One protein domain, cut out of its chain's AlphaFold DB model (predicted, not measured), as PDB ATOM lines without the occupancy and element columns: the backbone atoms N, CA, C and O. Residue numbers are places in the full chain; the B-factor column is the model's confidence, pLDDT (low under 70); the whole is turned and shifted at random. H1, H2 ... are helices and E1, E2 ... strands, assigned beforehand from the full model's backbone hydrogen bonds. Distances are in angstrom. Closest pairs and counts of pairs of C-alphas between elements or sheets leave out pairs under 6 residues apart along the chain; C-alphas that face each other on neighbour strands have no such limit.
ATOM      1  N   SER A 176     262.557 236.226 200.776       86.75
ATOM      2  CA  SER A 176     263.672 236.542 199.878       86.75
ATOM      3  C   SER A 176     264.148 235.286 199.143       86.75
ATOM      4  O   SER A 176     264.170 234.193 199.715       86.75
ATOM      5  N   MET A 177     264.550 235.409 197.880       85.81
ATOM      6  CA  MET A 177     265.071 234.271 197.119       85.81
ATOM      7  C   MET A 177     266.279 233.646 197.812       85.81
ATOM      8  O   MET A 177     266.420 232.429 197.791       85.81
ATOM      9  N   LYS A 178     267.115 234.458 198.472       86.19
ATOM     10  CA  LYS A 178     268.207 233.975 199.326       86.19
ATOM     11  C   LYS A 178     267.672 233.001 200.379       86.19
ATOM     12  O   LYS A 178     268.113 231.857 200.405       86.19
ATOM     13  N   ALA A 179     266.677 233.421 201.158       84.19
ATOM     14  CA  ALA A 179     266.051 232.578 202.168       84.19
ATOM     15  C   ALA A 179     265.414 231.324 201.553       84.19
ATOM     16  O   ALA A 179     265.604 230.233 202.072       84.19
ATOM     17  N   VAL A 180     264.714 231.413 200.418       85.06
ATOM     18  CA  VAL A 180     264.117 230.228 199.762       85.06
ATOM     19  C   VAL A 180     265.181 229.226 199.294       85.06
ATOM     20  O   VAL A 180     264.992 228.017 199.429       85.06
ATOM     21  N   ILE A 181     266.304 229.710 198.762       86.19
ATOM     22  CA  ILE A 181     267.414 228.869 198.298       86.19
ATOM     23  C   ILE A 181     268.145 228.227 199.487       86.19
ATOM     24  O   ILE A 181     268.467 227.045 199.427       86.19
ATOM     25  N   GLU A 182     268.382 228.983 200.561       82.50
ATOM     26  CA  GLU A 182     269.133 228.536 201.746       82.50
ATOM     27  C   GLU A 182     268.287 227.706 202.725       82.50
ATOM     28  O   GLU A 182     268.815 226.832 203.409       82.50
ATOM     29  N   SER A 183     266.967 227.910 202.765       73.12
ATOM     30  CA  SER A 183     266.020 227.181 203.627       73.12
ATOM     31  C   SER A 183     265.743 225.752 203.147       73.12
ATOM     32  O   SER A 183     264.617 225.275 203.267       73.12
ATOM     33  N   GLY A 184     266.757 225.044 202.635       57.12
ATOM     34  CA  GLY A 184     266.718 223.685 202.071       57.12
ATOM     35  C   GLY A 184     266.266 222.556 203.010       57.12
ATOM     36  O   GLY A 184     266.661 221.412 202.826       57.12
ATOM     37  N   ASN A 185     265.421 222.853 203.994       51.91
ATOM     38  CA  ASN A 185     264.861 221.960 204.995       51.91
ATOM     39  C   ASN A 185     263.317 221.959 204.955       51.91
ATOM     40  O   ASN A 185     262.646 221.990 205.987       51.91
ATOM     41  N   TYR A 186     262.714 221.930 203.762       51.34
ATOM     42  CA  TYR A 186     261.258 221.795 203.606       51.34
ATOM     43  C   TYR A 186     260.798 220.354 203.881       51.34
ATOM     44  O   TYR A 186     260.338 219.687 202.969       51.34
ATOM     45  N   ALA A 187     260.928 219.856 205.114       45.94
ATOM     46  CA  ALA A 187     260.408 218.569 205.625       45.94
ATOM     47  C   ALA A 187     260.821 217.258 204.892       45.94
ATOM     48  O   ALA A 187     260.738 216.186 205.485       45.94
ATOM     49  N   SER A 188     261.277 217.313 203.638       59.59
ATOM     50  CA  SER A 188     261.825 216.242 202.803       59.59
ATOM     51  C   SER A 188     262.557 216.860 201.599       59.59
ATOM     52  O   SER A 188     262.159 217.914 201.097       59.59
ATOM     53  N   GLU A 189     263.588 216.190 201.081       67.06
ATOM     54  CA  GLU A 189     264.352 216.650 199.903       67.06
ATOM     55  C   GLU A 189     263.466 216.876 198.657       67.06
ATOM     56  O   GLU A 189     263.758 217.731 197.821       67.06
ATOM     57  N   SER A 190     262.331 216.169 198.557       73.56
ATOM     58  CA  SER A 190     261.392 216.277 197.431       73.56
ATOM     59  C   SER A 190     260.660 217.623 197.372       73.56
ATOM     60  O   SER A 190     260.489 218.181 196.287       73.56
ATOM     61  N   GLU A 191     260.236 218.171 198.514       81.69
ATOM     62  CA  GLU A 191     259.454 219.416 198.545       81.69
ATOM     63  C   GLU A 191     260.335 220.656 198.356       81.69
ATOM     64  O   GLU A 191     259.959 221.593 197.643       81.69
ATOM     65  N   ALA A 192     261.552 220.628 198.911       82.25
ATOM     66  CA  ALA A 192     262.562 221.654 198.655       82.25
ATOM     67  C   ALA A 192     262.900 221.715 197.157       82.25
ATOM     68  O   ALA A 192     262.811 222.782 196.547       82.25
ATOM     69  N   LYS A 193     263.164 220.554 196.536       85.12
ATOM     70  CA  LYS A 193     263.421 220.451 195.094       85.12
ATOM     71  C   LYS A 193     262.268 221.023 194.268       85.12
ATOM     72  O   LYS A 193     262.503 221.863 193.405       85.12
ATOM     73  N   LYS A 194     261.015 220.646 194.551       89.06
ATOM     74  CA  LYS A 194     259.838 221.203 193.851       89.06
ATOM     75  C   LYS A 194     259.744 222.722 193.985       89.06
ATOM     76  O   LYS A 194     259.456 223.400 193.001       89.06
ATOM     77  N   THR A 195     259.989 223.252 195.180       90.88
ATOM     78  CA  THR A 195     259.951 224.697 195.438       90.88
ATOM     79  C   THR A 195     261.031 225.429 194.646       90.88
ATOM     80  O   THR A 195     260.733 226.441 194.015       90.88
ATOM     81  N   TRP A 196     262.256 224.901 194.607       92.50
ATOM     82  CA  TRP A 196     263.353 225.480 193.829       92.50
ATOM     83  C   TRP A 196     263.103 225.452 192.325       92.50
ATOM     84  O   TRP A 196     263.369 226.447 191.657       92.50
ATOM     85  N   LEU A 197     262.558 224.358 191.791       93.56
ATOM     86  CA  LEU A 197     262.224 224.269 190.369       93.56
ATOM     87  C   LEU A 197     261.109 225.254 189.989       93.56
ATOM     88  O   LEU A 197     261.222 225.944 188.978       93.56
ATOM     89  N   LYS A 198     260.074 225.394 190.831       95.38
ATOM     90  CA  LYS A 198     259.030 226.415 190.638       95.38
ATOM     91  C   LYS A 198     259.595 227.833 190.706       95.38
ATOM     92  O   LYS A 198     259.304 228.639 189.828       95.38
ATOM     93  N   LEU A 199     260.442 228.119 191.698       95.38
ATOM     94  CA  LEU A 199     261.144 229.397 191.816       95.38
ATOM     95  C   LEU A 199     261.970 229.692 190.559       95.38
ATOM     96  O   LEU A 199     261.903 230.800 190.034       95.38
ATOM     97  N   ALA A 200     262.737 228.716 190.069       96.75
ATOM     98  CA  ALA A 200     263.590 228.877 188.899       96.75
ATOM     99  C   ALA A 200     262.782 229.208 187.642       96.75
ATOM    100  O   ALA A 200     263.097 230.182 186.957       96.75
ATOM    101  N   TYR A 201     261.697 228.466 187.404       98.12
ATOM    102  CA  TYR A 201     260.747 228.757 186.337       98.12
ATOM    103  C   TYR A 201     260.158 230.163 186.478       98.12
ATOM    104  O   TYR A 201     260.251 230.982 185.561       98.12
ATOM    105  N   ARG A 202     259.577 230.476 187.642       97.44
ATOM    106  CA  ARG A 202     258.850 231.730 187.863       97.44
ATOM    107  C   ARG A 202     259.768 232.940 187.777       97.44
ATOM    108  O   ARG A 202     259.387 233.948 187.189       97.44
ATOM    109  N   TYR A 203     260.978 232.850 188.322       97.19
ATOM    110  CA  TYR A 203     261.935 233.944 188.248       97.19
ATOM    111  C   TYR A 203     262.446 234.162 186.822       97.19
ATOM    112  O   TYR A 203     262.606 235.311 186.404       97.19
ATOM    113  N   ALA A 204     262.644 233.089 186.050       97.44
ATOM    114  CA  ALA A 204     263.006 233.208 184.644       97.44
ATOM    115  C   ALA A 204     261.893 233.849 183.806       97.44
ATOM    116  O   ALA A 204     262.156 234.778 183.040       97.44
ATOM    117  N   HIS A 205     260.651 233.436 184.045       96.56
ATOM    118  CA  HIS A 205     259.447 234.007 183.442       96.56
ATOM    119  C   HIS A 205     259.292 235.503 183.767       96.56
ATOM    120  O   HIS A 205     259.137 236.331 182.868       96.56
ATOM    121  N   ALA A 206     259.436 235.874 185.042       96.31
ATOM    122  CA  ALA A 206     259.410 237.263 185.501       96.31
ATOM    123  C   ALA A 206     260.525 238.110 184.866       96.31
ATOM    124  O   ALA A 206     260.308 239.241 184.434       96.31
ATOM    125  N   THR A 207     261.733 237.549 184.780       95.19
ATOM    126  CA  THR A 207     262.891 238.230 184.194       95.19
ATOM    127  C   THR A 207     262.690 238.496 182.704       95.19
ATOM    128  O   THR A 207     263.049 239.569 182.224       95.19
ATOM    129  N   ALA A 208     262.119 237.557 181.952       94.19
ATOM    130  CA  ALA A 208     261.778 237.776 180.549       94.19
ATOM    131  C   ALA A 208     260.736 238.900 180.382       94.19
ATOM    132  O   ALA A 208     260.947 239.796 179.564       94.19
ATOM    133  N   ALA A 209     259.689 238.920 181.214       93.81
ATOM    134  CA  ALA A 209     258.676 239.977 181.194       93.81
ATOM    135  C   ALA A 209     259.286 241.372 181.433       93.81
ATOM    136  O   ALA A 209     259.041 242.295 180.658       93.81
ATOM    137  N   LEU A 210     260.160 241.513 182.438       92.38
ATOM    138  CA  LEU A 210     260.880 242.769 182.706       92.38
ATOM    139  C   LEU A 210     261.810 243.189 181.562       92.38
ATOM    140  O   LEU A 210     262.006 244.381 181.331       92.38
ATOM    141  N   ASN A 211     262.414 242.225 180.867       91.12
ATOM    142  CA  ASN A 211     263.367 242.495 179.795       91.12
ATOM    143  C   ASN A 211     262.696 243.034 178.536       91.12
ATOM    144  O   ASN A 211     263.237 243.947 177.915       91.12
ATOM    145  N   PHE A 212     261.542 242.485 178.163       88.38
ATOM    146  CA  PHE A 212     260.936 242.745 176.855       88.38
ATOM    147  C   PHE A 212     259.654 243.577 176.907       88.38
ATOM    148  O   PHE A 212     259.281 244.158 175.890       88.38
ATOM    149  N   GLY A 213     259.019 243.715 178.073       87.31
ATOM    150  CA  GLY A 213     257.803 244.510 178.202       87.31
ATOM    151  C   GLY A 213     256.576 243.890 177.519       87.31
ATOM    152  O   GLY A 213     256.635 242.759 177.032       87.31
ATOM    153  N   PRO A 214     255.457 244.636 177.449       80.81
ATOM    154  CA  PRO A 214     254.257 244.201 176.732       80.81
ATOM    155  C   PRO A 214     254.415 244.381 175.213       80.81
ATOM    156  O   PRO A 214     253.809 243.662 174.420       80.81
ATOM    157  N   TYR A 215     255.268 245.325 174.801       62.50
ATOM    158  CA  TYR A 215     255.538 245.665 173.409       62.50
ATOM    159  C   TYR A 215     256.642 244.772 172.846       62.50
ATOM    160  O   TYR A 215     257.777 245.188 172.629       62.50
ATOM    161  N   THR A 216     256.273 243.533 172.554       58.91
ATOM    162  CA  THR A 216     257.007 242.717 171.574       58.91
ATOM    163  C   THR A 216     256.555 243.023 170.138       58.91
ATOM    164  O   THR A 216     256.904 242.302 169.208       58.91
ATOM    165  N   ASP A 217     255.784 244.100 169.952       48.41
ATOM    166  CA  ASP A 217     255.326 244.587 168.654       48.41
ATOM    167  C   ASP A 217     256.471 245.300 167.919       48.41
ATOM    168  O   ASP A 217     256.845 246.426 168.249       48.41
ATOM    169  N   GLY A 218     257.038 244.635 166.912       44.66
ATOM    170  CA  GLY A 218     257.985 245.250 165.986       44.66
ATOM    171  C   GLY A 218     258.726 244.234 165.128       44.66
ATOM    172  O   GLY A 218     259.814 243.807 165.498       44.66
ATOM    173  N   ASP A 219     258.114 243.905 163.990       45.22
ATOM    174  CA  ASP A 219     258.626 243.155 162.839       45.22
ATOM    175  C   ASP A 219     259.276 241.782 163.096       45.22
ATOM    176  O   ASP A 219     260.374 241.616 163.640       45.22
ATOM    177  N   GLU A 220     258.559 240.780 162.584       46.62
ATOM    178  CA  GLU A 220     259.035 239.448 162.239       46.62
ATOM    179  C   GLU A 220     260.473 239.522 161.684       46.62
ATOM    180  O   GLU A 220     260.735 240.217 160.706       46.62
ATOM    181  N   ALA A 221     261.399 238.787 162.316       47.25
ATOM    182  CA  ALA A 221     262.824 238.637 161.971       47.25
ATOM    183  C   ALA A 221     263.864 239.519 162.691       47.25
ATOM    184  O   ALA A 221     265.028 239.545 162.273       47.25
ATOM    185  N   THR A 222     263.547 240.161 163.821       56.41
ATOM    186  CA  THR A 222     264.635 240.656 164.685       56.41
ATOM    187  C   THR A 222     265.270 239.492 165.452       56.41
ATOM    188  O   THR A 222     264.692 238.966 166.398       56.41
ATOM    189  N   ASP A 223     266.471 239.095 165.032       68.00
ATOM    190  CA  ASP A 223     267.337 238.116 165.695       68.00
ATOM    191  C   ASP A 223     267.351 238.307 167.230       68.00
ATOM    192  O   ASP A 223     267.790 239.350 167.735       68.00
ATOM    193  N   PHE A 224     266.878 237.301 167.979       73.56
ATOM    194  CA  PHE A 224     266.836 237.298 169.449       73.56
ATOM    195  C   PHE A 224     268.208 237.619 170.058       73.56
ATOM    196  O   PHE A 224     268.305 238.240 171.126       73.56
ATOM    197  N   TYR A 225     269.293 237.275 169.351       73.31
ATOM    198  CA  TYR A 225     270.639 237.609 169.785       73.31
ATOM    199  C   TYR A 225     270.861 239.115 169.894       73.31
ATOM    200  O   TYR A 225     271.342 239.567 170.936       73.31
ATOM    201  N   ARG A 226     270.420 239.880 168.892       75.94
ATOM    202  CA  ARG A 226     270.514 241.347 168.868       75.94
ATOM    203  C   ARG A 226     269.609 242.000 169.900       75.94
ATOM    204  O   ARG A 226     269.966 243.017 170.484       75.94
ATOM    205  N   LEU A 227     268.438 241.418 170.149       77.44
ATOM    206  CA  LEU A 227     267.521 241.950 171.151       77.44
ATOM    207  C   LEU A 227     268.073 241.839 172.571       77.44
ATOM    208  O   LEU A 227     267.782 242.699 173.393       77.44
ATOM    209  N   SER A 228     268.918 240.846 172.858       80.81
ATOM    210  CA  SER A 228     269.517 240.748 174.193       80.81
ATOM    211  C   SER A 228     270.572 241.825 174.474       80.81
ATOM    212  O   SER A 228     270.944 242.029 175.624       80.81
ATOM    213  N   GLU A 229     271.071 242.515 173.449       82.50
ATOM    214  CA  GLU A 229     271.997 243.642 173.621       82.50
ATOM    215  C   GLU A 229     271.266 244.964 173.878       82.50
ATOM    216  O   GLU A 229     271.889 245.950 174.277       82.50
ATOM    217  N   LYS A 230     269.943 245.000 173.675       83.25
ATOM    218  CA  LYS A 230     269.133 246.180 173.965       83.25
ATOM    219  C   LYS A 230     268.995 246.399 175.482       83.25
ATOM    220  O   LYS A 230     269.146 245.451 176.260       83.25
ATOM    221  N   PRO A 231     268.693 247.639 175.907       84.19
ATOM    222  CA  PRO A 231     268.302 247.922 177.284       84.19
ATOM    223  C   PRO A 231     267.059 247.121 177.687       84.19
ATOM    224  O   PRO A 231     266.184 246.883 176.850       84.19
ATOM    225  N   SER A 232     266.975 246.728 178.958       86.75
ATOM    226  CA  SER A 232     265.788 246.050 179.502       86.75
ATOM    227  C   SER A 232     264.570 246.983 179.485       86.75
ATOM    228  O   SER A 232     264.714 248.191 179.647       86.75
ATOM    229  N   TYR A 233     263.349 246.474 179.320       86.88
ATOM    230  CA  TYR A 233     262.155 247.330 179.354       86.88
ATOM    231  C   TYR A 233     261.964 248.002 180.728       86.88
ATOM    232  O   TYR A 233     261.754 249.216 180.818       86.88
ATOM    233  N   VAL A 234     262.120 247.228 181.805       87.31
ATOM    234  CA  VAL A 234     262.223 247.716 183.188       87.31
ATOM    235  C   VAL A 234     263.667 247.548 183.655       87.31
ATOM    236  O   VAL A 234     264.186 246.434 183.667       87.31
ATOM    237  N   HIS A 235     264.319 248.650 184.026       82.12
ATOM    238  CA  HIS A 235     265.709 248.632 184.492       82.12
ATOM    239  C   HIS A 235     265.733 248.444 186.005       82.12
ATOM    240  O   HIS A 235     265.093 249.198 186.724       82.12
ATOM    241  N   LEU A 236     266.443 247.438 186.499       81.12
ATOM    242  CA  LEU A 236     266.502 247.140 187.932       81.12
ATOM    243  C   LEU A 236     267.958 246.842 188.293       81.12
ATOM    244  O   LEU A 236     268.401 245.687 188.250       81.12
ATOM    245  N   ASP A 237     268.690 247.907 188.620       69.19
ATOM    246  CA  ASP A 237     270.144 247.875 188.801       69.19
ATOM    247  C   ASP A 237     270.568 247.061 190.039       69.19
ATOM    248  O   ASP A 237     271.540 246.305 189.973       69.19
ATOM    249  N   ASP A 238     269.813 247.128 191.142       70.25
ATOM    250  CA  ASP A 238     270.136 246.431 192.400       70.25
ATOM    251  C   ASP A 238     269.434 245.067 192.552       70.25
ATOM    252  O   ASP A 238     268.901 244.673 193.595       70.25
ATOM    253  N   ARG A 239     269.403 244.294 191.464       71.25
ATOM    254  CA  ARG A 239     268.844 242.938 191.504       71.25
ATOM    255  C   ARG A 239     269.787 241.962 192.195       71.25
ATOM    256  O   ARG A 239     270.695 241.376 191.611       71.25
ATOM    257  N   ASN A 240     269.495 241.648 193.437       74.62
ATOM    258  CA  ASN A 240     270.181 240.593 194.167       74.62
ATOM    259  C   ASN A 240     269.154 239.644 194.808       74.62
ATOM    260  O   ASN A 240     267.966 239.943 194.889       74.62
ATOM    261  N   SER A 241     269.606 238.473 195.262       72.81
ATOM    262  CA  SER A 241     268.714 237.459 195.845       72.81
ATOM    263  C   SER A 241     268.015 237.913 197.138       72.81
ATOM    264  O   SER A 241     267.144 237.200 197.628       72.81
ATOM    265  N   THR A 242     268.409 239.052 197.716       76.56
ATOM    266  CA  THR A 242     267.758 239.670 198.880       76.56
ATOM    267  C   THR A 242     266.666 240.670 198.484       76.56
ATOM    268  O   THR A 242     265.673 240.766 199.195       76.56
ATOM    269  N   ASN A 243     266.770 241.294 197.307       81.62
ATOM    270  CA  ASN A 243     265.810 242.265 196.758       81.62
ATOM    271  C   ASN A 243     264.764 241.631 195.822       81.62
ATOM    272  O   ASN A 243     264.062 242.305 195.066       81.62
ATOM    273  N   GLN A 244     264.667 240.304 195.854       87.12
ATOM    274  CA  GLN A 244     263.704 239.511 195.102       87.12
ATOM    275  C   GLN A 244     262.963 238.619 196.083       87.12
ATOM    276  O   GLN A 244     263.588 237.817 196.781       87.12
ATOM    277  N   LEU A 245     261.646 238.745 196.129       89.19
ATOM    278  CA  LEU A 245     260.786 237.932 196.973       89.19
ATOM    279  C   LEU A 245     260.062 236.898 196.122       89.19
ATOM    280  O   LEU A 245     259.613 237.201 195.018       89.19
ATOM    281  N   TYR A 246     259.916 235.696 196.659       91.69
ATOM    282  CA  TYR A 246     259.112 234.638 196.076       91.69
ATOM    283  C   TYR A 246     257.999 234.240 197.039       91.69
ATOM    284  O   TYR A 246     258.248 233.797 198.165       91.69
ATOM    285  N   ASP A 247     256.766 234.402 196.578       91.81
ATOM    286  CA  ASP A 247     255.574 233.887 197.231       91.81
ATOM    287  C   ASP A 247     255.284 232.496 196.678       91.81
ATOM    288  O   ASP A 247     254.756 232.349 195.577       91.81
ATOM    289  N   LYS A 248     255.640 231.463 197.443       89.00
ATOM    290  CA  LYS A 248     255.446 230.069 197.029       89.00
ATOM    291  C   LYS A 248     253.971 229.657 196.947       89.00
ATOM    292  O   LYS A 248     253.665 228.713 196.221       89.00
ATOM    293  N   ASP A 249     253.091 230.318 197.700       87.94
ATOM    294  CA  ASP A 249     251.692 229.910 197.840       87.94
ATOM    295  C   ASP A 249     250.877 230.436 196.655       87.94
ATOM    296  O   ASP A 249     250.045 229.716 196.100       87.94
ATOM    297  N   ASN A 250     251.188 231.653 196.197       91.38
ATOM    298  CA  ASN A 250     250.568 232.255 195.011       91.38
ATOM    299  C   ASN A 250     251.411 232.095 193.732       91.38
ATOM    300  O   ASN A 250     250.909 232.308 192.618       91.38
ATOM    301  N   ASP A 251     252.672 231.679 193.873       94.75
ATOM    302  CA  ASP A 251     253.663 231.551 192.799       94.75
ATOM    303  C   ASP A 251     253.937 232.910 192.116       94.75
ATOM    304  O   ASP A 251     253.899 233.049 190.897       94.75
ATOM    305  N   TRP A 252     254.179 233.937 192.939       95.88
ATOM    306  CA  TRP A 252     254.524 235.300 192.510       95.88
ATOM    307  C   TRP A 252     255.986 235.632 192.791       95.88
ATOM    308  O   TRP A 252     256.562 235.169 193.777       95.88
ATOM    309  N   VAL A 253     256.571 236.490 191.950       96.06
ATOM    310  CA  VAL A 253     257.862 237.136 192.218       96.06
ATOM    311  C   VAL A 253     257.668 238.639 192.357       96.06
ATOM    312  O   VAL A 253     257.145 239.296 191.456       96.06
ATOM    313  N   TYR A 254     258.127 239.185 193.479       93.38
ATOM    314  CA  TYR A 254     258.127 240.621 193.733       93.38
ATOM    315  C   TYR A 254     259.554 241.161 193.734       93.38
ATOM    316  O   TYR A 254     260.452 240.570 194.334       93.38
ATOM    317  N   PHE A 255     259.752 242.303 193.089       91.31
ATOM    318  CA  PHE A 255     260.996 243.062 193.147       91.31
ATOM    319  C   PHE A 255     260.821 244.209 194.145       91.31
ATOM    320  O   PHE A 255     259.831 244.945 194.070       91.31
ATOM    321  N   ILE A 256     261.765 244.337 195.075       87.19
ATOM    322  CA  ILE A 256     261.779 245.345 196.147       87.19
ATOM    323  C   ILE A 256     263.095 246.129 196.116       87.19
ATOM    324  O   ILE A 256     264.039 245.674 195.481       87.19
ATOM    325  N   ASP A 257     263.147 247.269 196.815       78.62
ATOM    326  CA  ASP A 257     264.326 248.155 196.898       78.62
ATOM    327  C   ASP A 257     264.912 248.422 195.500       78.62
ATOM    328  O   ASP A 257     266.003 247.990 195.138       78.62
ATOM    329  N   LEU A 258     264.103 249.071 194.660       78.81
ATOM    330  CA  LEU A 258     264.398 249.265 193.237       78.81
ATOM    331  C   LEU A 258     265.317 250.471 193.005       78.81
ATOM    332  O   LEU A 258     265.701 250.748 191.869       78.81
ATOM    333  N   ALA A 259     265.633 251.218 194.063       68.25
ATOM    334  CA  ALA A 259     266.546 252.347 194.047       68.25
ATOM    335  C   ALA A 259     267.947 251.932 193.567       68.25
ATOM    336  O   ALA A 259     268.583 251.058 194.148       68.25
ATOM    337  N   SER A 260     268.473 252.601 192.537       60.38
ATOM    338  CA  SER A 260     269.875 252.435 192.154       60.38
ATOM    339  C   SER A 260     270.765 253.195 193.144       60.38
ATOM    340  O   SER A 260     270.626 254.413 193.282       60.38
ATOM    341  N   GLU A 261     271.720 252.512 193.782       50.06
ATOM    342  CA  GLU A 261     272.707 253.138 194.683       50.06
ATOM    343  C   GLU A 261     273.550 254.233 193.999       50.06
ATOM    344  O   GLU A 261     274.119 255.105 194.652       50.06
ATOM    345  N   GLU A 262     273.598 254.238 192.667       44.09
ATOM    346  CA  GLU A 262     274.291 255.241 191.871       44.09
ATOM    347  C   GLU A 262     273.273 255.965 190.990       44.09
ATOM    348  O   GLU A 262     272.688 255.358 190.103       44.09
ATOM    349  N   GLY A 263     273.069 257.272 191.194       41.62
ATOM    350  CA  GLY A 263     272.141 258.130 190.431       41.62
ATOM    351  C   GLY A 263     272.447 258.304 188.931       41.62
ATOM    352  O   GLY A 263     272.179 259.356 188.352       41.62
ATOM    353  N   LYS A 264     273.044 257.304 188.285       43.56
ATOM    354  CA  LYS A 264     273.244 257.193 186.845       43.56
ATOM    355  C   LYS A 264     272.851 255.777 186.452       43.56
ATOM    356  O   LYS A 264     273.598 254.856 186.763       43.56
ATOM    357  N   ALA A 265     271.749 255.643 185.712       44.25
ATOM    358  CA  ALA A 265     271.434 254.431 184.964       44.25
ATOM    359  C   ALA A 265     272.720 253.954 184.284       44.25
ATOM    360  O   ALA A 265     273.274 254.643 183.411       44.25
ATOM    361  N   ARG A 266     273.290 252.846 184.763       49.78
ATOM    362  CA  ARG A 266     274.546 252.364 184.200       49.78
ATOM    363  C   ARG A 266     274.260 252.020 182.743       49.78
ATOM    364  O   ARG A 266     273.285 251.345 182.435       49.78
ATOM    365  N   LYS A 267     275.155 252.421 181.835       49.78
ATOM    366  CA  LYS A 267     275.124 252.086 180.392       49.78
ATOM    367  C   LYS A 267     275.076 250.572 180.082       49.78
ATOM    368  O   LYS A 267     275.108 250.202 178.915       49.78
ATOM    369  N   ASN A 268     275.030 249.713 181.101       53.22
ATOM    370  CA  ASN A 268     275.235 248.277 181.015       53.22
ATOM    371  C   ASN A 268     274.015 247.437 181.438       53.22
ATOM    372  O   ASN A 268     274.155 246.216 181.393       53.22
ATOM    373  N   ASP A 269     272.863 248.014 181.829       70.19
ATOM    374  CA  ASP A 269     271.662 247.222 182.192       70.19
ATOM    375  C   ASP A 269     270.877 246.756 180.949       70.19
ATOM    376  O   ASP A 269     269.756 247.160 180.634       70.19
ATOM    377  N   SER A 270     271.556 245.912 180.182       84.69
ATOM    378  CA  SER A 270     271.029 245.225 179.007       84.69
ATOM    379  C   SER A 270     270.190 244.008 179.397       84.69
ATOM    380  O   SER A 270     270.349 243.416 180.469       84.69
ATOM    381  N   VAL A 271     269.374 243.533 178.467       88.31
ATOM    382  CA  VAL A 271     268.698 242.239 178.612       88.31
ATOM    383  C   VAL A 271     269.712 241.113 178.888       88.31
ATOM    384  O   VAL A 271     269.465 240.227 179.704       88.31
ATOM    385  N   LEU A 272     270.905 241.165 178.289       88.94
ATOM    386  CA  LEU A 272     271.969 240.189 178.516       88.94
ATOM    387  C   LEU A 272     272.520 240.232 179.949       88.94
ATOM    388  O   LEU A 272     272.767 239.176 180.542       88.94
ATOM    389  N   SER A 273     272.741 241.419 180.527       87.38
ATOM    390  CA  SER A 273     273.166 241.527 181.933       87.38
ATOM    391  C   SER A 273     272.080 241.008 182.867       87.38
ATOM    392  O   SER A 273     272.398 240.247 183.784       87.38
ATOM    393  N   SER A 274     270.814 241.311 182.569       89.44
ATOM    394  CA  SER A 274     269.662 240.765 183.285       89.44
ATOM    395  C   SER A 274     269.625 239.236 183.262       89.44
ATOM    396  O   SER A 274     269.510 238.606 184.314       89.44
ATOM    397  N   GLN A 275     269.743 238.629 182.082       91.69
ATOM    398  CA  GLN A 275     269.758 237.175 181.906       91.69
ATOM    399  C   GLN A 275     270.922 236.535 182.679       91.69
ATOM    400  O   GLN A 275     270.745 235.534 183.375       91.69
ATOM    401  N   ARG A 276     272.120 237.137 182.621       90.44
ATOM    402  CA  ARG A 276     273.297 236.665 183.374       90.44
ATOM    403  C   ARG A 276     273.078 236.729 184.883       90.44
ATOM    404  O   ARG A 276     273.475 235.807 185.591       90.44
ATOM    405  N   GLN A 277     272.481 237.804 185.384       88.94
ATOM    406  CA  GLN A 277     272.189 237.978 186.806       88.94
ATOM    407  C   GLN A 277     271.166 236.955 187.299       88.94
ATOM    408  O   GLN A 277     271.395 236.314 188.324       88.94
ATOM    409  N   MET A 278     270.100 236.731 186.529       93.31
ATOM    410  CA  MET A 278     269.104 235.696 186.796       93.31
ATOM    411  C   MET A 278     269.747 234.308 186.909       93.31
ATOM    412  O   MET A 278     269.596 233.650 187.939       93.31
ATOM    413  N   ILE A 279     270.530 233.898 185.903       93.56
ATOM    414  CA  ILE A 279     271.236 232.606 185.912       93.56
ATOM    415  C   ILE A 279     272.169 232.516 187.122       93.56
ATOM    416  O   ILE A 279     272.129 231.536 187.858       93.56
ATOM    417  N   ARG A 280     272.974 233.550 187.394       89.88
ATOM    418  CA  ARG A 280     273.888 233.567 188.551       89.88
ATOM    419  C   ARG A 280     273.166 233.394 189.884       89.88
ATOM    420  O   ARG A 280     273.700 232.715 190.760       89.88
ATOM    421  N   THR A 281     271.997 234.009 190.048       89.12
ATOM    422  CA  THR A 281     271.174 233.851 191.253       89.12
ATOM    423  C   THR A 281     270.660 232.422 191.374       89.12
ATOM    424  O   THR A 281     270.849 231.805 192.420       89.12
ATOM    425  N   LEU A 282     270.078 231.867 190.309       92.06
ATOM    426  CA  LEU A 282     269.481 230.527 190.337       92.06
ATOM    427  C   LEU A 282     270.519 229.408 190.444       92.06
ATOM    428  O   LEU A 282     270.265 228.404 191.099       92.06
ATOM    429  N   LEU A 283     271.730 229.599 189.918       90.00
ATOM    430  CA  LEU A 283     272.830 228.645 190.081       90.00
ATOM    431  C   LEU A 283     273.232 228.425 191.550       90.00
ATOM    432  O   LEU A 283     273.818 227.394 191.870       90.00
ATOM    433  N   LYS A 284     272.880 229.333 192.474       88.81
ATOM    434  CA  LYS A 284     273.065 229.100 193.918       88.81
ATOM    435  C   LYS A 284     272.273 227.884 194.425       88.81
ATOM    436  O   LYS A 284     272.669 227.306 195.433       88.81
ATOM    437  N   ILE A 285     271.210 227.470 193.726       89.06
ATOM    438  CA  ILE A 285     270.445 226.250 194.029       89.06
ATOM    439  C   ILE A 285     271.318 225.001 193.849       89.06
ATOM    440  O   ILE A 285     271.280 224.113 194.692       89.06
ATOM    441  N   LEU A 286     272.173 224.949 192.820       85.50
ATOM    442  CA  LEU A 286     273.061 223.797 192.578       85.50
ATOM    443  C   LEU A 286     274.109 223.593 193.681       85.50
ATOM    444  O   LEU A 286     274.714 222.530 193.769       85.50
ATOM    445  N   LYS A 287     274.339 224.612 194.518       82.44
ATOM    446  CA  LYS A 287     275.227 224.517 195.683       82.44
ATOM    447  C   LYS A 287     274.551 223.872 196.893       82.44
ATOM    448  O   LYS A 287     275.228 223.596 197.879       82.44
ATOM    449  N   GLN A 288     273.236 223.669 196.848       83.88
ATOM    450  CA  GLN A 288     272.509 223.031 197.937       83.88
ATOM    451  C   GLN A 288     272.745 221.517 197.889       83.88
ATOM    452  O   GLN A 288     272.559 220.935 196.819       83.88
ATOM    453  N   PRO A 289     273.079 220.852 199.012       77.19
ATOM    454  CA  PRO A 289     273.381 219.416 199.031       77.19
ATOM    455  C   PRO A 289     272.311 218.546 198.356       77.19
ATOM    456  O   PRO A 289     272.637 217.656 197.577       77.19
ATOM    457  N   ALA A 290     271.029 218.868 198.564       76.31
ATOM    458  CA  ALA A 290     269.897 218.152 197.966       76.31
ATOM    459  C   ALA A 290     269.780 218.311 196.432       76.31
ATOM    460  O   ALA A 290     269.051 217.562 195.781       76.31
ATOM    461  N   CYS A 291     270.486 219.279 195.841       77.81
ATOM    462  CA  CYS A 291     270.516 219.535 194.402       77.81
ATOM    463  C   CYS A 291     271.892 219.260 193.770       77.81
ATOM    464  O   CYS A 291     272.082 219.487 192.575       77.81
ATOM    465  N   MET A 292     272.843 218.710 194.535       77.00
ATOM    466  CA  MET A 292     274.130 218.248 194.016       77.00
ATOM    467  C   MET A 292     273.982 216.875 193.340       77.00
ATOM    468  O   MET A 292     274.613 215.891 193.725       77.00
ATOM    469  N   ASN A 293     273.191 216.802 192.270       77.81
ATOM    470  CA  ASN A 293     273.163 215.657 191.359       77.81
ATOM    471  C   ASN A 293     272.727 216.071 189.944       77.81
ATOM    472  O   ASN A 293     272.137 217.133 189.739       77.81
ATOM    473  N   LYS A 294     273.003 215.201 188.964       81.44
ATOM    474  CA  LYS A 294     272.662 215.434 187.554       81.44
ATOM    475  C   LYS A 294     271.161 215.653 187.336       81.44
ATOM    476  O   LYS A 294     270.775 216.531 186.581       81.44
ATOM    477  N   GLU A 295     270.314 214.886 188.018       85.31
ATOM    478  CA  GLU A 295     268.861 215.001 187.869       85.31
ATOM    479  C   GLU A 295     268.357 216.393 188.279       85.31
ATOM    480  O   GLU A 295     267.493 216.966 187.620       85.31
ATOM    481  N   CYS A 296     268.886 216.956 189.368       84.44
ATOM    482  CA  CYS A 296     268.536 218.305 189.795       84.44
ATOM    483  C   CYS A 296     269.116 219.369 188.860       84.44
ATOM    484  O   CYS A 296     268.439 220.353 188.580       84.44
ATOM    485  N   PHE A 297     270.328 219.153 188.341       86.50
ATOM    486  CA  PHE A 297     270.933 220.018 187.332       86.50
ATOM    487  C   PHE A 297     270.073 220.125 186.068       86.50
ATOM    488  O   PHE A 297     269.713 221.234 185.673       86.50
ATOM    489  N   ASP A 298     269.715 218.983 185.474       89.31
ATOM    490  CA  ASP A 298     268.909 218.926 184.251       89.31
ATOM    491  C   ASP A 298     267.528 219.550 184.498       89.31
ATOM    492  O   ASP A 298     267.117 220.444 183.762       89.31
ATOM    493  N   ALA A 299     266.868 219.195 185.606       92.19
ATOM    494  CA  ALA A 299     265.570 219.768 185.957       92.19
ATOM    495  C   ALA A 299     265.627 221.287 186.198       92.19
ATOM    496  O   ALA A 299     264.701 222.005 185.820       92.19
ATOM    497  N   LEU A 300     266.692 221.797 186.829       92.88
ATOM    498  CA  LEU A 300     266.869 223.234 187.050       92.88
ATOM    499  C   LEU A 300     267.092 223.970 185.729       92.88
ATOM    500  O   LEU A 300     266.498 225.026 185.515       92.88
ATOM    501  N   LYS A 301     267.937 223.418 184.854       94.44
ATOM    502  CA  LYS A 301     268.185 223.955 183.514       94.44
ATOM    503  C   LYS A 301     266.876 224.047 182.731       94.44
ATOM    504  O   LYS A 301     266.558 225.125 182.232       94.44
ATOM    505  N   ASP A 302     266.117 222.956 182.682       96.25
ATOM    506  CA  ASP A 302     264.849 222.884 181.956       96.25
ATOM    507  C   ASP A 302     263.839 223.891 182.526       96.25
ATOM    508  O   ASP A 302     263.286 224.691 181.781       96.25
ATOM    509  N   ALA A 303     263.706 223.983 183.856       97.62
ATOM    510  CA  ALA A 303     262.831 224.969 184.493       97.62
ATOM    511  C   ALA A 303     263.188 226.422 184.122       97.62
ATOM    512  O   ALA A 303     262.293 227.231 183.875       97.62
ATOM    513  N   ILE A 304     264.479 226.768 184.065       97.50
ATOM    514  CA  ILE A 304     264.941 228.110 183.668       97.50
ATOM    515  C   ILE A 304     264.615 228.388 182.200       97.50
ATOM    516  O   ILE A 304     264.105 229.463 181.877       97.50
ATOM    517  N   VAL A 305     264.931 227.440 181.316       97.00
ATOM    518  CA  VAL A 305     264.716 227.566 179.869       97.00
ATOM    519  C   VAL A 305     263.224 227.684 179.559       97.00
ATOM    520  O   VAL A 305     262.822 228.617 178.857       97.00
ATOM    521  N   ASP A 306     262.403 226.811 180.139       97.62
ATOM    522  CA  ASP A 306     260.949 226.801 179.970       97.62
ATOM    523  C   ASP A 306     260.319 228.081 180.525       97.62
ATOM    524  O   ASP A 306     259.488 228.714 179.868       97.62
ATOM    525  N   GLY A 307     260.747 228.512 181.715       97.50
ATOM    526  CA  GLY A 307     260.266 229.740 182.341       97.50
ATOM    527  C   GLY A 307     260.558 230.968 181.486       97.50
ATOM    528  O   GLY A 307     259.665 231.771 181.233       97.50
ATOM    529  N   TYR A 308     261.781 231.105 180.977       96.19
ATOM    530  CA  TYR A 308     262.139 232.253 180.141       96.19
ATOM    531  C   TYR A 308     261.433 232.226 178.777       96.19
ATOM    532  O   TYR A 308     260.941 233.252 178.310       96.19
ATOM    533  N   THR A 309     261.370 231.055 178.138       94.06
ATOM    534  CA  THR A 309     260.796 230.895 176.792       94.06
ATOM    535  C   THR A 309     259.280 231.085 176.798       94.06
ATOM    536  O   THR A 309     258.737 231.724 175.900       94.06
ATOM    537  N   SER A 310     258.586 230.592 177.827       94.31
ATOM    538  CA  SER A 310     257.124 230.705 177.938       94.31
ATOM    539  C   SER A 310     256.620 232.144 178.088       94.31
ATOM    540  O   SER A 310     255.513 232.441 177.642       94.31
ATOM    541  N   ALA A 311     257.437 233.056 178.625       92.56
ATOM    542  CA  ALA A 311     257.114 234.485 178.685       92.56
ATOM    543  C   ALA A 311     257.180 235.175 177.312       92.56
ATOM    544  O   ALA A 311     256.744 236.316 177.166       92.56
ATOM    545  N   LEU A 312     257.755 234.505 176.311       89.56
ATOM    546  CA  LEU A 312     258.123 235.063 175.015       89.56
ATOM    547  C   LEU A 312     257.463 234.298 173.853       89.56
ATOM    548  O   LEU A 312     258.146 233.941 172.893       89.56
ATOM    549  N   PRO A 313     256.132 234.078 173.872       84.12
ATOM    550  CA  PRO A 313     255.450 233.184 172.928       84.12
ATOM    551  C   PRO A 313     255.481 233.659 171.469       84.12
ATOM    552  O   PRO A 313     255.143 232.898 170.567       84.12
ATOM    553  N   ARG A 314     255.849 234.921 171.226       81.88
ATOM    554  CA  ARG A 314     255.952 235.508 169.883       81.88
ATOM    555  C   ARG A 314     257.333 235.343 169.244       81.88
ATOM    556  O   ARG A 314     257.486 235.630 168.061       81.88
ATOM    557  N   PHE A 315     258.332 234.915 170.010       81.94
ATOM    558  CA  PHE A 315     259.667 234.625 169.497       81.94
ATOM    559  C   PHE A 315     259.768 233.162 169.062       81.94
ATOM    560  O   PHE A 315     259.017 232.311 169.540       81.94
ATOM    561  N   ASP A 316     260.722 232.858 168.180       86.00
ATOM    562  CA  ASP A 316     261.059 231.470 167.864       86.00
ATOM    563  C   ASP A 316     261.545 230.763 169.136       86.00
ATOM    564  O   ASP A 316     262.624 231.056 169.661       86.00
ATOM    565  N   SER A 317     260.720 229.851 169.653       88.69
ATOM    566  CA  SER A 317     260.954 229.189 170.937       88.69
ATOM    567  C   SER A 317     262.285 228.447 170.956       88.69
ATOM    568  O   SER A 317     262.993 228.486 171.961       88.69
ATOM    569  N   LYS A 318     262.666 227.847 169.822       89.75
ATOM    570  CA  LYS A 318     263.942 227.155 169.657       89.75
ATOM    571  C   LYS A 318     265.121 228.112 169.840       89.75
ATOM    572  O   LYS A 318     265.985 227.836 170.666       89.75
ATOM    573  N   SER A 319     265.132 229.248 169.145       88.00
ATOM    574  CA  SER A 319     266.189 230.260 169.268       88.00
ATOM    575  C   SER A 319     266.317 230.807 170.695       88.00
ATOM    576  O   SER A 319     267.430 230.938 171.215       88.00
ATOM    577  N   VAL A 320     265.190 231.089 171.358       90.12
ATOM    578  CA  VAL A 320     265.187 231.564 172.752       90.12
ATOM    579  C   VAL A 320     265.757 230.499 173.687       90.12
ATOM    580  O   VAL A 320     266.663 230.792 174.473       90.12
ATOM    581  N   SER A 321     265.269 229.262 173.572       93.38
ATOM    582  CA  SER A 321     265.706 228.141 174.405       93.38
ATOM    583  C   SER A 321     267.191 227.835 174.227       93.38
ATOM    584  O   SER A 321     267.914 227.769 175.219       93.38
ATOM    585  N   GLU A 322     267.678 227.744 172.983       91.94
ATOM    586  CA  GLU A 322     269.092 227.490 172.674       91.94
ATOM    587  C   GLU A 322     270.003 228.564 173.280       91.94
ATOM    588  O   GLU A 322     271.050 228.252 173.855       91.94
ATOM    589  N   LYS A 323     269.598 229.839 173.223       90.56
ATOM    590  CA  LYS A 323     270.382 230.926 173.816       90.56
ATOM    591  C   LYS A 323     270.420 230.855 175.342       90.56
ATOM    592  O   LYS A 323     271.501 230.997 175.918       90.56
ATOM    593  N   ILE A 324     269.277 230.666 176.001       94.50
ATOM    594  CA  ILE A 324     269.228 230.586 177.468       94.50
ATOM    595  C   ILE A 324     269.972 229.342 177.965       94.50
ATOM    596  O   ILE A 324     270.752 229.444 178.914       94.50
ATOM    597  N   GLU A 325     269.826 228.204 177.285       94.25
ATOM    598  CA  GLU A 325     270.574 226.983 177.587       94.25
ATOM    599  C   GLU A 325     272.086 227.196 177.435       94.25
ATOM    600  O   GLU A 325     272.852 226.865 178.344       94.25
ATOM    601  N   MET A 326     272.531 227.808 176.333       91.44
ATOM    602  CA  MET A 326     273.940 228.152 176.125       91.44
ATOM    603  C   MET A 326     274.465 229.046 177.256       91.44
ATOM    604  O   MET A 326     275.542 228.797 177.799       91.44
ATOM    605  N   MET A 327     273.710 230.075 177.651       91.62
ATOM    606  CA  MET A 327     274.106 230.969 178.743       91.62
ATOM    607  C   MET A 327     274.191 230.253 180.092       91.62
ATOM    608  O   MET A 327     275.086 230.559 180.887       91.62
ATOM    609  N   PHE A 328     273.276 229.321 180.358       91.38
ATOM    610  CA  PHE A 328     273.301 228.499 181.561       91.38
ATOM    611  C   PHE A 328     274.569 227.643 181.599       91.38
ATOM    612  O   PHE A 328     275.326 227.740 182.565       91.38
ATOM    613  N   ARG A 329     274.859 226.903 180.518       86.94
ATOM    614  CA  ARG A 329     276.056 226.051 180.398       86.94
ATOM    615  C   ARG A 329     277.347 226.845 180.598       86.94
ATOM    616  O   ARG A 329     278.104 226.547 181.514       86.94
ATOM    617  N   VAL A 330     277.523 227.941 179.854       87.25
ATOM    618  CA  VAL A 330     278.700 228.822 179.991       87.25
ATOM    619  C   VAL A 330     278.853 229.340 181.427       87.25
ATOM    620  O   VAL A 330     279.965 229.451 181.939       87.25
ATOM    621  N   SER A 331     277.749 229.657 182.108       87.69
ATOM    622  CA  SER A 331     277.799 230.150 183.491       87.69
ATOM    623  C   SER A 331     278.196 229.072 184.504       87.69
ATOM    624  O   SER A 331     278.803 229.405 185.525       87.69
ATOM    625  N   VAL A 332     277.853 227.809 184.244       83.56
ATOM    626  CA  VAL A 332     278.284 226.651 185.043       83.56
ATOM    627  C   VAL A 332     279.774 226.401 184.825       83.56
ATOM    628  O   VAL A 332     280.516 226.318 185.803       83.56
ATOM    629  N   ASP A 333     280.226 226.395 183.570       80.75
ATOM    630  CA  ASP A 333     281.622 226.131 183.201       80.75
ATOM    631  C   ASP A 333     282.597 227.134 183.795       80.75
ATOM    632  O   ASP A 333     283.638 226.767 184.335       80.75
ATOM    633  N   LEU A 334     282.230 228.414 183.784       79.06
ATOM    634  CA  LEU A 334     283.042 229.465 184.396       79.06
ATOM    635  C   LEU A 334     283.222 229.290 185.909       79.06
ATOM    636  O   LEU A 334     284.107 229.910 186.488       79.06
ATOM    637  N   LYS A 335     282.376 228.493 186.566       73.75
ATOM    638  CA  LYS A 335     282.411 228.252 188.018       73.75
ATOM    639  C   LYS A 335     282.792 226.823 188.382       73.75
ATOM    640  O   LYS A 335     282.781 226.467 189.561       73.75
ATOM    641  N   CYS A 336     283.123 226.019 187.382       70.06
ATOM    642  CA  CYS A 336     283.340 224.597 187.534       70.06
ATOM    643  C   CYS A 336     284.624 224.259 188.292       70.06
ATOM    644  O   CYS A 336     284.625 223.355 189.116       70.06
ATOM    645  N   GLU A 337     285.684 225.043 188.099       58.34
ATOM    646  CA  GLU A 337     286.940 224.869 188.838       58.34
ATOM    647  C   GLU A 337     286.864 225.378 190.290       58.34
ATOM    648  O   GLU A 337     287.703 225.025 191.113       58.34
ATOM    649  N   GLU A 338     285.856 226.192 190.619       60.03
ATOM    650  CA  GLU A 338     285.802 226.946 191.877       60.03
ATOM    651  C   GLU A 338     284.719 226.440 192.849       60.03
ATOM    652  O   GLU A 338     284.899 226.535 194.062       60.03
ATOM    653  N   TYR A 339     283.591 225.898 192.359       61.94
ATOM    654  CA  TYR A 339     282.427 225.625 193.223       61.94
ATOM    655  C   TYR A 339     281.593 224.378 192.908       61.94
ATOM    656  O   TYR A 339     280.712 224.060 193.712       61.94
ATOM    657  N   TYR A 340     281.796 223.699 191.778       64.25
ATOM    658  CA  TYR A 340     280.917 222.606 191.349       64.25
ATOM    659  C   TYR A 340     281.667 221.272 191.217       64.25
ATOM    660  O   TYR A 340     282.821 221.261 190.798       64.25
ATOM    661  N   PRO A 341     281.033 220.135 191.560       61.94
ATOM    662  CA  PRO A 341     281.566 218.810 191.275       61.94
ATOM    663  C   PRO A 341     282.018 218.670 189.809       61.94
ATOM    664  O   PRO A 341     281.271 219.081 188.916       61.94
ATOM    665  N   PRO A 342     283.173 218.030 189.533       63.53
ATOM    666  CA  PRO A 342     283.695 217.844 188.174       63.53
ATOM    667  C   PRO A 342     282.710 217.174 187.210       63.53
ATOM    668  O   PRO A 342     282.790 217.365 186.000       63.53
ATOM    669  N   GLU A 343     281.770 216.395 187.740       61.66
ATOM    670  CA  GLU A 343     280.702 215.740 186.989       61.66
ATOM    671  C   GLU A 343     279.761 216.748 186.313       61.66
ATOM    672  O   GLU A 343     279.299 216.481 185.209       61.66
ATOM    673  N   TYR A 344     279.536 217.933 186.897       62.69
ATOM    674  CA  TYR A 344     278.743 218.998 186.261       62.69
ATOM    675  C   TYR A 344     279.507 219.716 185.150       62.69
ATOM    676  O   TYR A 344     278.907 220.286 184.243       62.69
ATOM    677  N   CYS A 345     280.833 219.618 185.187       64.38
ATOM    678  CA  CYS A 345     281.764 220.262 184.264       64.38
ATOM    679  C   CYS A 345     281.993 219.454 182.987       64.38
ATOM    680  O   CYS A 345     282.693 219.900 182.082       64.38
TER     681      CYS A 345
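AT A GLANCE: This is residues 176 to 345 of the 349 residues of an uncharacterized protein of Endozoicomonas montiporae (UniProt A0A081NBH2). Three helices, H2, H4 and H5, form an up-and-down bundle, each running against the one before it in the chain, and H6 crosses H4 and H5 on one side. On the side away from H6 lie the small hairpin E1 E2 and the short H1. The printed part has 170 residues, mostly helix, with elements in the order H1 H2 H3 E1 E2 H4 H5 H6 H7. It is compact, with a radius of gyration of the C-alphas of 15.9 A and spans of 47 by 34 by 33 A.

HOW THE PARTS SIT: Start at the antiparallel hairpin of E1, residues 244 to 247, and E2, residues 252 to 255, where N 245 and O 254, 2.8 A apart, are within hydrogen-bond range. Look next at H2, residues 189 to 212: its closest C-alphas with E2 are Tyr 203 and Val 253, 6.5 A apart. H1, residues 177 to 182, is close to H2 but not clearly touching, at C-alphas Ile 181 and Trp 196, 6.9 A. H2 touches H5, residues 294 to 310, the same way at a shallow tilt of 30 degrees, closest at C-alphas Tyr 201 and Gly 307, 4.1 A. H2 touches H4, residues 271 to 287, opposite ways at a shallow 6 degrees, closest at C-alphas Asn 211 and Val 271, 5.5 A. H6, residues 317 to 333, touches H4 at a steep 56 degrees, closest at C-alphas Ile 279 and Phe 328, 6.3 A; with H5 it forms a helical hairpin. H3, residues 224 to 227, only just touches H6, with 3 pairs of C-alphas within 8 A, by residues 319 to 323 of H6 alone. H7, residues 336 to 339, touches no helix. Every O i to N i+4 pair is within hydrogen-bond range in H1, H2, H5 and H6, and 9 of 13 in H4; H3 and H7 are too short for one.

IN THESE COORDINATES: Find C-alpha 177 at (265.071, 234.271, 197.119), where H1 begins. From C-alpha 189 at (264.352, 216.650, 199.903), H2 runs 35.0 A; H4 measures 25.5 A, H6 24.2 A and H5 23.8 A. H7 ends at C-alpha 339, (282.427, 225.625, 193.223).

THE WHOLE: The two C-alphas farthest apart, of Ala 187 and Asp 219, are 49.4 A apart. The printed part has no cut; the links H2 to H3, H3 to E1 and E2 to H4 are long. The model's pLDDT is under 70 at residues 184 to 189, 215 to 223, 237, 259 to 268 and 337 to 345.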